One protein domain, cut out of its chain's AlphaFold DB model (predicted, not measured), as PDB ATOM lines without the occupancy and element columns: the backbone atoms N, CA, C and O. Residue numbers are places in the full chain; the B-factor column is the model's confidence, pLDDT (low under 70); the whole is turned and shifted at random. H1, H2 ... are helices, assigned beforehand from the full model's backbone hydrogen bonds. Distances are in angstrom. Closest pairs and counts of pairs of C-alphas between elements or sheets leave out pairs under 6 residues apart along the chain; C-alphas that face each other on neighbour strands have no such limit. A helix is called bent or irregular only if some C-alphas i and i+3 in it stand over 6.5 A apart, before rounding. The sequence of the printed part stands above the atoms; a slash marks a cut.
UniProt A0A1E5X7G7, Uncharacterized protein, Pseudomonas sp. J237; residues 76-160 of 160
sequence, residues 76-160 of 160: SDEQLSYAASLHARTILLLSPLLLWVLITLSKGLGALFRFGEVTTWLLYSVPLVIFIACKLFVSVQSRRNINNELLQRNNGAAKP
ATOM      1  N   SER A  76     -30.838   9.814  33.576       89.38
ATOM      2  CA  SER A  76     -30.791  11.035  34.384       89.38
ATOM      3  C   SER A  76     -31.700  12.132  33.817       89.38
ATOM      4  O   SER A  76     -31.979  12.184  32.614       89.38
ATOM      5  N   ASP A  77     -32.134  13.061  34.669       88.81
ATOM      6  CA  ASP A  77     -32.996  14.178  34.256       88.81
ATOM      7  C   ASP A  77     -32.312  15.090  33.220       88.81
ATOM      8  O   ASP A  77     -32.956  15.608  32.301       88.81
ATOM      9  N   GLU A  78     -30.986  15.231  33.294       90.38
ATOM     10  CA  GLU A  78     -30.187  15.941  32.290       90.38
ATOM     11  C   GLU A  78     -30.247  15.250  30.921       90.38
ATOM     12  O   GLU A  78     -30.476  15.906  29.903       90.38
ATOM     13  N   GLN A  79     -30.122  13.920  30.880       91.38
ATOM     14  CA  GLN A  79     -30.230  13.152  29.637       91.38
ATOM     15  C   GLN A  79     -31.638  13.250  29.039       91.38
ATOM     16  O   GLN A  79     -31.788  13.458  27.831       91.38
ATOM     17  N   LEU A  80     -32.673  13.155  29.879       90.56
ATOM     18  CA  LEU A  80     -34.067  13.299  29.463       90.56
ATOM     19  C   LEU A  80     -34.348  14.705  28.917       90.56
ATOM     20  O   LEU A  80     -34.932  14.846  27.839       90.56
ATOM     21  N   SER A  81     -33.889  15.757  29.595       92.00
ATOM     22  CA  SER A  81     -34.068  17.140  29.130       92.00
ATOM     23  C   SER A  81     -33.323  17.415  27.816       92.00
ATOM     24  O   SER A  81     -33.890  18.012  26.890       92.00
ATOM     25  N   TYR A  82     -32.100  16.894  27.669       93.44
ATOM     26  CA  TYR A  82     -31.347  16.955  26.419       93.44
ATOM     27  C   TYR A  82     -32.093  16.245  25.281       93.44
ATOM     28  O   TYR A  82     -32.304  16.842  24.218       93.44
ATOM     29  N   ALA A  83     -32.581  15.023  25.509       91.19
ATOM     30  CA  ALA A  83     -33.355  14.265  24.528       91.19
ATOM     31  C   ALA A  83     -34.660  14.984  24.130       91.19
ATOM     32  O   ALA A  83     -34.994  15.070  22.942       91.19
ATOM     33  N   ALA A  84     -35.372  15.584  25.090       91.88
ATOM     34  CA  ALA A  84     -36.557  16.396  24.818       91.88
ATOM     35  C   ALA A  84     -36.234  17.607  23.925       91.88
ATOM     36  O   ALA A  84     -37.001  17.926  23.006       91.88
ATOM     37  N   SER A  85     -35.088  18.257  24.155       94.62
ATOM     38  CA  SER A  85     -34.615  19.379  23.339       94.62
ATOM     39  C   SER A  85     -34.249  18.947  21.912       94.62
ATOM     40  O   SER A  85     -34.598  19.633  20.946       94.62
ATOM     41  N   LEU A  86     -33.632  17.771  21.749       94.75
ATOM     42  CA  LEU A  86     -33.271  17.205  20.450       94.75
ATOM     43  C   LEU A  86     -34.522  16.912  19.610       94.75
ATOM     44  O   LEU A  86     -34.606  17.293  18.437       94.75
ATOM     45  N   HIS A  87     -35.543  16.310  20.226       93.88
ATOM     46  CA  HIS A  87     -36.835  16.113  19.575       93.88
ATOM     47  C   HIS A  87     -37.526  17.441  19.246       93.88
ATOM     48  O   HIS A  87     -38.127  17.557  18.181       93.88
ATOM     49  N   ALA A  88     -37.416  18.464  20.100       93.50
ATOM     50  CA  ALA A  88     -37.965  19.790  19.811       93.50
ATOM     51  C   ALA A  88     -37.330  20.421  18.560       93.50
ATOM     52  O   ALA A  88     -38.057  20.892  17.686       93.50
ATOM     53  N   ARG A  89     -35.995  20.365  18.433       95.19
ATOM     54  CA  ARG A  89     -35.269  20.836  17.237       95.19
ATOM     55  C   ARG A  89     -35.673  20.054  15.990       95.19
ATOM     56  O   ARG A  89     -35.939  20.639  14.947       95.19
ATOM     57  N   THR A  90     -35.785  18.737  16.124       93.31
ATOM     58  CA  THR A  90     -36.218  17.841  15.044       93.31
ATOM     59  C   THR A  90     -37.616  18.212  14.539       93.31
ATOM     60  O   THR A  90     -37.823  18.341  13.336       93.31
ATOM     61  N   ILE A  91     -38.566  18.460  15.448       94.88
ATOM     62  CA  ILE A  91     -39.925  18.905  15.103       94.88
ATOM     63  C   ILE A  91     -39.895  20.274  14.417       94.88
ATOM     64  O   ILE A  91     -40.569  20.453  13.402       94.88
ATOM     65  N   LEU A  92     -39.117  21.223  14.946       96.75
ATOM     66  CA  LEU A  92     -38.986  22.570  14.387       96.75
ATOM     67  C   LEU A  92     -38.498  22.532  12.930       96.75
ATOM     68  O   LEU A  92     -39.035  23.251  12.095       96.75
ATOM     69  N   LEU A  93     -37.523  21.672  12.620       95.56
ATOM     70  CA  LEU A  93     -36.942  21.544  11.279       95.56
ATOM     71  C   LEU A  93     -37.828  20.739  10.315       95.56
ATOM     72  O   LEU A  93     -37.987  21.114   9.154       95.56
ATOM     73  N   LEU A  94     -38.429  19.640  10.777       94.88
ATOM     74  CA  LEU A  94     -39.228  18.756   9.920       94.88
ATOM     75  C   LEU A  94     -40.635  19.291   9.634       94.88
ATOM     76  O   LEU A  94     -41.208  18.934   8.610       94.88
ATOM     77  N   SER A  95     -41.201  20.139  10.497       94.25
ATOM     78  CA  SER A  95     -42.543  20.711  10.286       94.25
ATOM     79  C   SER A  95     -42.657  21.556   9.003       94.25
ATOM     80  O   SER A  95     -43.555  21.278   8.203       94.25
ATOM     81  N   PRO A  96     -41.774  22.545   8.735       96.38
ATOM     82  CA  PRO A  96     -41.818  23.298   7.481       96.38
ATOM     83  C   PRO A  96     -41.467  22.423   6.271       96.38
ATOM     84  O   PRO A  96     -42.056  22.596   5.205       96.38
ATOM     85  N   LEU A  97     -40.574  21.437   6.436       94.75
ATOM     86  CA  LEU A  97     -40.255  20.482   5.374       94.75
ATOM     87  C   LEU A  97     -41.479  19.634   5.000       94.75
ATOM     88  O   LEU A  97     -41.768  19.459   3.821       94.75
ATOM     89  N   LEU A  98     -42.247  19.158   5.984       95.69
ATOM     90  CA  LEU A  98     -43.486  18.423   5.736       95.69
ATOM     91  C   LEU A  98     -44.484  19.276   4.950       95.69
ATOM     92  O   LEU A  98     -45.073  18.797   3.985       95.69
ATOM     93  N   LEU A  99     -44.648  20.544   5.338       96.25
ATOM     94  CA  LEU A  99     -45.541  21.474   4.651       96.25
ATOM     95  C   LEU A  99     -45.129  21.665   3.185       96.25
ATOM     96  O   LEU A  99     -45.969  21.575   2.291       96.25
ATOM     97  N   TRP A 100     -43.835  21.860   2.930       95.69
ATOM     98  CA  TRP A 100     -43.289  21.967   1.576       95.69
ATOM     99  C   TRP A 100     -43.590  20.727   0.722       95.69
ATOM    100  O   TRP A 100     -44.029  20.819  -0.429       95.69
ATOM    101  N   VAL A 101     -43.401  19.543   1.296       94.62
ATOM    102  CA  VAL A 101     -43.599  18.280   0.581       94.62
ATOM    103  C   VAL A 101     -45.088  18.022   0.349       94.62
ATOM    104  O   VAL A 101     -45.453  17.539  -0.719       94.62
ATOM    105  N   LEU A 102     -45.969  18.430   1.267       95.06
ATOM    106  CA  LEU A 102     -47.420  18.393   1.066       95.06
ATOM    107  C   LEU A 102     -47.879  19.313  -0.074       95.06
ATOM    108  O   LEU A 102     -48.739  18.917  -0.860       95.06
ATOM    109  N   ILE A 103     -47.290  20.506  -0.212       93.94
ATOM    110  CA  ILE A 103     -47.537  21.395  -1.364       93.94
ATOM    111  C   ILE A 103     -47.078  20.726  -2.668       93.94
ATOM    112  O   ILE A 103     -47.727  20.832  -3.706       93.94
ATOM    113  N   THR A 104     -45.957  20.014  -2.625       91.81
ATOM    114  CA  THR A 104     -45.445  19.280  -3.788       91.81
ATOM    115  C   THR A 104     -46.359  18.106  -4.155       91.81
ATOM    116  O   THR A 104     -46.690  17.915  -5.327       91.81
ATOM    117  N   LEU A 105     -46.839  17.368  -3.151       93.44
ATOM    118  CA  LEU A 105     -47.789  16.274  -3.314       93.44
ATOM    119  C   LEU A 105     -49.127  16.766  -3.875       93.44
ATOM    120  O   LEU A 105     -49.677  16.127  -4.766       93.44
ATOM    121  N   SER A 106     -49.647  17.903  -3.404       93.12
ATOM    122  CA  SER A 106     -50.915  18.450  -3.901       93.12
ATOM    123  C   SER A 106     -50.822  18.878  -5.366       93.12
ATOM    124  O   SER A 106     -51.755  18.628  -6.130       93.12
ATOM    125  N   LYS A 107     -49.676  19.423  -5.798       89.50
ATOM    126  CA  LYS A 107     -49.387  19.673  -7.221       89.50
ATOM    127  C   LYS A 107     -49.339  18.375  -8.030       89.50
ATOM    128  O   LYS A 107     -49.959  18.305  -9.088       89.50
ATOM    129  N   GLY A 108     -48.658  17.346  -7.519       90.25
ATOM    130  CA  GLY A 108     -48.586  16.029  -8.163       90.25
ATOM    131  C   GLY A 108     -49.959  15.363  -8.300       90.25
ATOM    132  O   GLY A 108     -50.298  14.868  -9.372       90.25
ATOM    133  N   LEU A 109     -50.778  15.417  -7.246       91.75
ATOM    134  CA  LEU A 109     -52.161  14.932  -7.256       91.75
ATOM    135  C   LEU A 109     -53.024  15.730  -8.234       91.75
ATOM    136  O   LEU A 109     -53.794  15.143  -8.986       91.75
ATOM    137  N   GLY A 110     -52.876  17.056  -8.270       90.19
ATOM    138  CA  GLY A 110     -53.577  17.908  -9.230       90.19
ATOM    139  C   GLY A 110     -53.258  17.541 -10.682       90.19
ATOM    140  O   GLY A 110     -54.167  17.471 -11.508       90.19
ATOM    141  N   ALA A 111     -51.990  17.246 -10.984       87.81
ATOM    142  CA  ALA A 111     -51.583  16.758 -12.298       87.81
ATOM    143  C   ALA A 111     -52.173  15.371 -12.605       87.81
ATOM    144  O   ALA A 111     -52.711  15.174 -13.693       87.81
ATOM    145  N   LEU A 112     -52.162  14.452 -11.633       90.44
ATOM    146  CA  LEU A 112     -52.740  13.113 -11.782       90.44
ATOM    147  C   LEU A 112     -54.242  13.171 -12.098       90.44
ATOM    148  O   LEU A 112     -54.702  12.491 -13.006       90.44
ATOM    149  N   PHE A 113     -55.011  14.011 -11.399       91.81
ATOM    150  CA  PHE A 113     -56.451  14.145 -11.653       91.81
ATOM    151  C   PHE A 113     -56.776  14.856 -12.969       91.81
ATOM    152  O   PHE A 113     -57.821  14.590 -13.557       91.81
ATOM    153  N   ARG A 114     -55.916  15.776 -13.423       90.81
ATOM    154  CA  ARG A 114     -56.158  16.554 -14.645       90.81
ATOM    155  C   ARG A 114     -55.722  15.826 -15.915       90.81
ATOM    156  O   ARG A 114     -56.413  15.934 -16.921       90.81
ATOM    157  N   PHE A 115     -54.583  15.140 -15.872       89.69
ATOM    158  CA  PHE A 115     -53.952  14.529 -17.044       89.69
ATOM    159  C   PHE A 115     -53.970  12.996 -17.011       89.69
ATOM    160  O   PHE A 115     -53.694  12.372 -18.025       89.69
ATOM    161  N   GLY A 116     -54.305  12.376 -15.874       84.56
ATOM    162  CA  GLY A 116     -54.309  10.916 -15.728       84.56
ATOM    163  C   GLY A 116     -52.915  10.288 -15.633       84.56
ATOM    164  O   GLY A 116     -52.804   9.068 -15.566       84.56
ATOM    165  N   GLU A 117     -51.854  11.096 -15.602       85.94
ATOM    166  CA  GLU A 117     -50.466  10.631 -15.621       85.94
ATOM    167  C   GLU A 117     -49.807  10.718 -14.240       85.94
ATOM    168  O   GLU A 117     -49.929  11.712 -13.512       85.94
ATOM    169  N   VAL A 118     -49.057   9.673 -13.882       86.38
ATOM    170  CA  VAL A 118     -48.244   9.655 -12.662       86.38
ATOM    171  C   VAL A 118     -46.993  10.494 -12.896       86.38
ATOM    172  O   VAL A 118     -46.047  10.074 -13.554       86.38
ATOM    173  N   THR A 119     -46.982  11.699 -12.334       86.69
ATOM    174  CA  THR A 119     -45.832  12.602 -12.432       86.69
ATOM    175  C   THR A 119     -44.698  12.183 -11.493       86.69
ATOM    176  O   THR A 119     -44.926  11.649 -10.404       86.69
ATOM    177  N   THR A 120     -43.454  12.490 -11.870       87.12
ATOM    178  CA  THR A 120     -42.264  12.279 -11.021       87.12
ATOM    179  C   THR A 120     -42.399  12.967  -9.659       87.12
ATOM    180  O   THR A 120     -42.003  12.416  -8.634       87.12
ATOM    181  N   TRP A 121     -43.053  14.130  -9.624       83.44
ATOM    182  CA  TRP A 121     -43.412  14.848  -8.402       83.44
ATOM    183  C   TRP A 121     -44.232  13.991  -7.432       83.44
ATOM    184  O   TRP A 121     -43.965  14.017  -6.232       83.44
ATOM    185  N   LEU A 122     -45.200  13.213  -7.927       88.19
ATOM    186  CA  LEU A 122     -46.014  12.308  -7.114       88.19
ATOM    187  C   LEU A 122     -45.176  11.131  -6.587       88.19
ATOM    188  O   LEU A 122     -45.221  10.823  -5.398       88.19
ATOM    189  N   LEU A 123     -44.365  10.529  -7.464       91.38
ATOM    190  CA  LEU A 123     -43.482   9.403  -7.140       91.38
ATOM    191  C   LEU A 123     -42.498   9.729  -6.010       91.38
ATOM    192  O   LEU A 123     -42.314   8.911  -5.113       91.38
ATOM    193  N   TYR A 124     -41.905  10.927  -6.014       90.12
ATOM    194  CA  TYR A 124     -40.983  11.343  -4.955       90.12
ATOM    195  C   TYR A 124     -41.697  11.861  -3.706       90.12
ATOM    196  O   TYR A 124     -41.255  11.594  -2.591       90.12
ATOM    197  N   SER A 125     -42.798  12.603  -3.856       91.44
ATOM    198  CA  SER A 125     -43.450  13.249  -2.711       91.44
ATOM    199  C   SER A 125     -44.164  12.261  -1.792       91.44
ATOM    200  O   SER A 125     -44.090  12.434  -0.580       91.44
ATOM    201  N   VAL A 126     -44.794  11.201  -2.309       92.81
ATOM    202  CA  VAL A 126     -45.513  10.210  -1.480       92.81
ATOM    203  C   VAL A 126     -44.618   9.543  -0.420       92.81
ATOM    204  O   VAL A 126     -44.933   9.670   0.767       92.81
ATOM    205  N   PRO A 127     -43.501   8.867  -0.770       94.75
ATOM    206  CA  PRO A 127     -42.642   8.235   0.234       94.75
ATOM    207  C   PRO A 127     -42.025   9.263   1.186       94.75
ATOM    208  O   PRO A 127     -41.842   8.983   2.370       94.75
ATOM    209  N   LEU A 128     -41.759  10.475   0.696       93.56
ATOM    210  CA  LEU A 128     -41.142  11.541   1.473       93.56
ATOM    211  C   LEU A 128     -42.124  12.139   2.499       93.56
ATOM    212  O   LEU A 128     -41.740  12.355   3.648       93.56
ATOM    213  N   VAL A 129     -43.407  12.298   2.146       95.81
ATOM    214  CA  VAL A 129     -44.478  12.639   3.101       95.81
ATOM    215  C   VAL A 129     -44.598  11.560   4.167       95.81
ATOM    216  O   VAL A 129     -44.620  11.896   5.348       95.81
ATOM    217  N   ILE A 130     -44.655  10.283   3.776       94.19
ATOM    218  CA  ILE A 130     -44.790   9.170   4.727       94.19
ATOM    219  C   ILE A 130     -43.613   9.174   5.707       94.19
ATOM    220  O   ILE A 130     -43.819   9.167   6.919       94.19
ATOM    221  N   PHE A 131     -42.383   9.264   5.199       95.00
ATOM    222  CA  PHE A 131     -41.180   9.280   6.022       95.00
ATOM    223  C   PHE A 131     -41.163  10.453   7.009       95.00
ATOM    224  O   PHE A 131     -40.972  10.248   8.213       95.00
ATOM    225  N   ILE A 132     -41.396  11.678   6.525       95.12
ATOM    226  CA  ILE A 132     -41.383  12.876   7.371       95.12
ATOM    227  C   ILE A 132     -42.520  12.816   8.392       95.12
ATOM    228  O   ILE A 132     -42.284  13.080   9.570       95.12
ATOM    229  N   ALA A 133     -43.729  12.427   7.982       93.38
ATOM    230  CA  ALA A 133     -44.874  12.308   8.878       93.38
ATOM    231  C   ALA A 133     -44.614  11.282   9.990       93.38
ATOM    232  O   ALA A 133     -44.857  11.578  11.160       93.38
ATOM    233  N   CYS A 134     -44.049  10.115   9.661       93.94
ATOM    234  CA  CYS A 134     -43.660   9.110  10.647       93.94
ATOM    235  C   CYS A 134     -42.588   9.637  11.612       93.94
ATOM    236  O   CYS A 134     -42.745   9.518  12.827       93.94
ATOM    237  N   LYS A 135     -41.518  10.265  11.105       92.69
ATOM    238  CA  LYS A 135     -40.448  10.837  11.942       92.69
ATOM    239  C   LYS A 135     -40.951  11.952  12.858       92.69
ATOM    240  O   LYS A 135     -40.561  12.002  14.029       92.69
ATOM    241  N   LEU A 136     -41.828  12.818  12.351       94.38
ATOM    242  CA  LEU A 136     -42.447  13.890  13.123       94.38
ATOM    243  C   LEU A 136     -43.352  13.308  14.212       94.38
ATOM    244  O   LEU A 136     -43.246  13.701  15.370       94.38
ATOM    245  N   PHE A 137     -44.186  12.325  13.864       93.19
ATOM    246  CA  PHE A 137     -45.082  11.654  14.803       93.19
ATOM    247  C   PHE A 137     -44.314  10.993  15.952       93.19
ATOM    248  O   PHE A 137     -44.628  11.232  17.118       93.19
ATOM    249  N   VAL A 138     -43.264  10.227  15.634       91.69
ATOM    250  CA  VAL A 138     -42.396   9.596  16.640       91.69
ATOM    251  C   VAL A 138     -41.719  10.649  17.513       91.69
ATOM    252  O   VAL A 138     -41.723  10.517  18.733       91.69
ATOM    253  N   SER A 139     -41.197  11.729  16.924       93.19
ATOM    254  CA  SER A 139     -40.534  12.793  17.690       93.19
ATOM    255  C   SER A 139     -41.494  13.532  18.624       93.19
ATOM    256  O   SER A 139     -41.147  13.809  19.771       93.19
ATOM    257  N   VAL A 140     -42.720  13.819  18.170       93.56
ATOM    258  CA  VAL A 140     -43.770  14.435  18.998       93.56
ATOM    259  C   VAL A 140     -44.161  13.510  20.144       93.56
ATOM    260  O   VAL A 140     -44.277  13.966  21.282       93.56
ATOM    261  N   GLN A 141     -44.360  12.222  19.866       91.12
ATOM    262  CA  GLN A 141     -44.768  11.261  20.885       91.12
ATOM    263  C   GLN A 141     -43.652  11.009  21.905       91.12
ATOM    264  O   GLN A 141     -43.928  11.019  23.101       91.12
ATOM    265  N   SER A 142     -42.406  10.863  21.446       90.12
ATOM    266  CA  SER A 142     -41.224  10.732  22.303       90.12
ATOM    267  C   SER A 142     -41.093  11.928  23.242       90.12
ATOM    268  O   SER A 142     -41.089  11.769  24.460       90.12
ATOM    269  N   ARG A 143     -41.130  13.152  22.696       92.56
ATOM    270  CA  ARG A 143     -41.053  14.379  23.500       92.56
ATOM    271  C   ARG A 143     -42.180  14.482  24.528       92.56
ATOM    272  O   ARG A 143     -41.938  14.910  25.649       92.56
ATOM    273  N   ARG A 144     -43.409  14.097  24.164       91.19
ATOM    274  CA  ARG A 144     -44.543  14.062  25.105       91.19
ATOM    275  C   ARG A 144     -44.306  13.072  26.239       91.19
ATOM    276  O   ARG A 144     -44.566  13.417  27.382       91.19
ATOM    277  N   ASN A 145     -43.812  11.875  25.929       89.12
ATOM    278  CA  ASN A 145     -43.524  10.861  26.937       89.12
ATOM    279  C   ASN A 145     -42.411  11.327  27.890       89.12
ATOM    280  O   ASN A 145     -42.615  11.285  29.096       89.12
ATOM    281  N   ILE A 146     -41.306  11.861  27.359       90.31
ATOM    282  CA  ILE A 146     -40.190  12.391  28.160       90.31
ATOM    283  C   ILE A 146     -40.649  13.545  29.059       90.31
ATOM    284  O   ILE A 146     -40.326  13.580  30.240       90.31
ATOM    285  N   ASN A 147     -41.439  14.482  28.530       91.00
ATOM    286  CA  ASN A 147     -41.952  15.586  29.339       91.00
ATOM    287  C   ASN A 147     -42.902  15.096  30.441       91.00
ATOM    288  O   ASN A 147     -42.870  15.630  31.544       91.00
ATOM    289  N   ASN A 148     -43.744  14.098  30.159       88.62
ATOM    290  CA  ASN A 148     -44.618  13.509  31.172       88.62
ATOM    291  C   ASN A 148     -43.812  12.814  32.275       88.62
ATOM    292  O   ASN A 148     -44.189  12.925  33.435       88.62
ATOM    293  N   GLU A 149     -42.720  12.139  31.918       86.69
ATOM    294  CA  GLU A 149     -41.794  11.509  32.862       86.69
ATOM    295  C   GLU A 149     -41.103  12.552  33.753       86.69
ATOM    296  O   GLU A 149     -41.182  12.472  34.975       86.69
ATOM    297  N   LEU A 150     -40.528  13.605  33.160       88.19
ATOM    298  CA  LEU A 150     -39.915  14.712  33.909       88.19
ATOM    299  C   LEU A 150     -40.917  15.386  34.862       88.19
ATOM    300  O   LEU A 150     -40.587  15.706  36.001       88.19
ATOM    301  N   LEU A 151     -42.166  15.575  34.422       88.25
ATOM    302  CA  LEU A 151     -43.235  16.098  35.276       88.25
ATOM    303  C   LEU A 151     -43.594  15.131  36.412       88.25
ATOM    304  O   LEU A 151     -43.867  15.584  37.522       88.25
ATOM    305  N   GLN A 152     -43.605  13.819  36.160       87.44
ATOM    306  CA  GLN A 152     -43.853  12.814  37.197       87.44
ATOM    307  C   GLN A 152     -42.745  12.805  38.250       87.44
ATOM    308  O   GLN A 152     -43.070  12.798  39.434       87.44
ATOM    309  N   ARG A 153     -41.471  12.896  37.850       84.56
ATOM    310  CA  ARG A 153     -40.329  12.986  38.777       84.56
ATOM    311  C   ARG A 153     -40.380  14.245  39.632       84.56
ATOM    312  O   ARG A 153     -40.290  14.152  40.852       84.56
ATOM    313  N   ASN A 154     -40.649  15.397  39.017       84.81
ATOM    314  CA  ASN A 154     -40.772  16.667  39.737       84.81
ATOM    315  C   ASN A 154     -41.940  16.666  40.739       84.81
ATOM    316  O   ASN A 154     -41.800  17.160  41.854       84.81
ATOM    317  N   ASN A 155     -43.088  16.088  40.368       83.75
ATOM    318  CA  ASN A 155     -44.253  15.999  41.255       83.75
ATOM    319  C   ASN A 155     -44.113  14.893  42.317       83.75
ATOM    320  O   ASN A 155     -44.697  15.004  43.393       83.75
ATOM    321  N   GLY A 156     -43.371  13.824  42.018       71.31
ATOM    322  CA  GLY A 156     -43.051  12.741  42.948       71.31
ATOM    323  C   GLY A 156     -42.045  13.174  44.012       71.31
ATOM    324  O   GLY A 156     -42.248  12.872  45.181       71.31
ATOM    325  N   ALA A 157     -41.041  13.969  43.633       59.44
ATOM    326  CA  ALA A 157     -40.111  14.616  44.560       59.44
ATOM    327  C   ALA A 157     -40.792  15.664  45.467       59.44
ATOM    328  O   ALA A 157     -40.267  16.000  46.523       59.44
ATOM    329  N   ALA A 158     -41.965  16.172  45.070       50.72
ATOM    330  CA  ALA A 158     -42.764  17.117  45.850       50.72
ATOM    331  C   ALA A 158     -43.737  16.450  46.845       50.72
ATOM    332  O   ALA A 158     -44.441  17.160  47.567       50.72
ATOM    333  N   LYS A 159     -43.815  15.110  46.890       39.31
ATOM    334  CA  LYS A 159     -44.525  14.395  47.960       39.31
ATOM    335  C   LYS A 159     -43.542  14.108  49.106       39.31
ATOM    336  O   LYS A 159     -42.590  13.371  48.861       39.31
ATOM    337  N   PRO A 160     -43.747  14.697  50.300       43.75
ATOM    338  CA  PRO A 160     -42.914  14.447  51.475       43.75
ATOM    339  C   PRO A 160     -43.044  13.009  51.986       43.75
ATOM    340  O   PRO A 160     -44.117  12.394  51.768       43.75
TER     341      PRO A 160
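AT A GLANCE: This is residues 76 to 160 of the 160 residues of an uncharacterized protein of Pseudomonas sp. J237 (UniProt A0A1E5X7G7). The domain is a long helical hairpin in the outline of a rod: H1, with a kink near residue 95, runs along most of it, and after a tight link H2 folds back beside H1, the two running opposite ways. Residues 155 to 160 stick out beyond the body, of which 155 to 157 belong to H2. The printed part has 85 residues with two named helices, H1 then H2, and no named strand, and its class is all helix. It is extended, with a radius of gyration of the C-alphas of 19.1 A and spans of 69 by 17 by 15 A.

IN THESE COORDINATES: H1, residues 77 to 115, begins with C-alpha 77 at (-32.996, 14.178, 34.256) and is 55.4 A long from first to last C-alpha. It has a kink of 29 degrees near residue 95 and is neither bent nor irregular, but only just: C-alphas 93 and 96 are 6.4 A apart. H2, residues 120 to 157, is 55.7 A long and ends with C-alpha 157 at (-40.111, 14.616, 44.560). It too is neither bent nor irregular, but only just: C-alphas 124 and 127 are 6.3 A apart.

HOW THE PARTS SIT: H1 and H2 form a helical hairpin and touch, with 48 pairs of C-alphas within 8 A. Their closest C-alphas, those of Gly 108 and Leu 122, are 4.6 A apart. They run opposite ways at a shallow tilt of 26 degrees. O i to N i+4 pairs are within hydrogen-bond range in 33 of 35 cases in H1 and 32 of 34 in H2.

THE WHOLE: The two C-alphas farthest apart, those of Phe 115 and Pro 160, are 69.4 A apart. The printed part has no cut, and the link from H1 to H2 is tight. The mean pLDDT of the printed part is 89.3, and residues 157 to 160 are under 70.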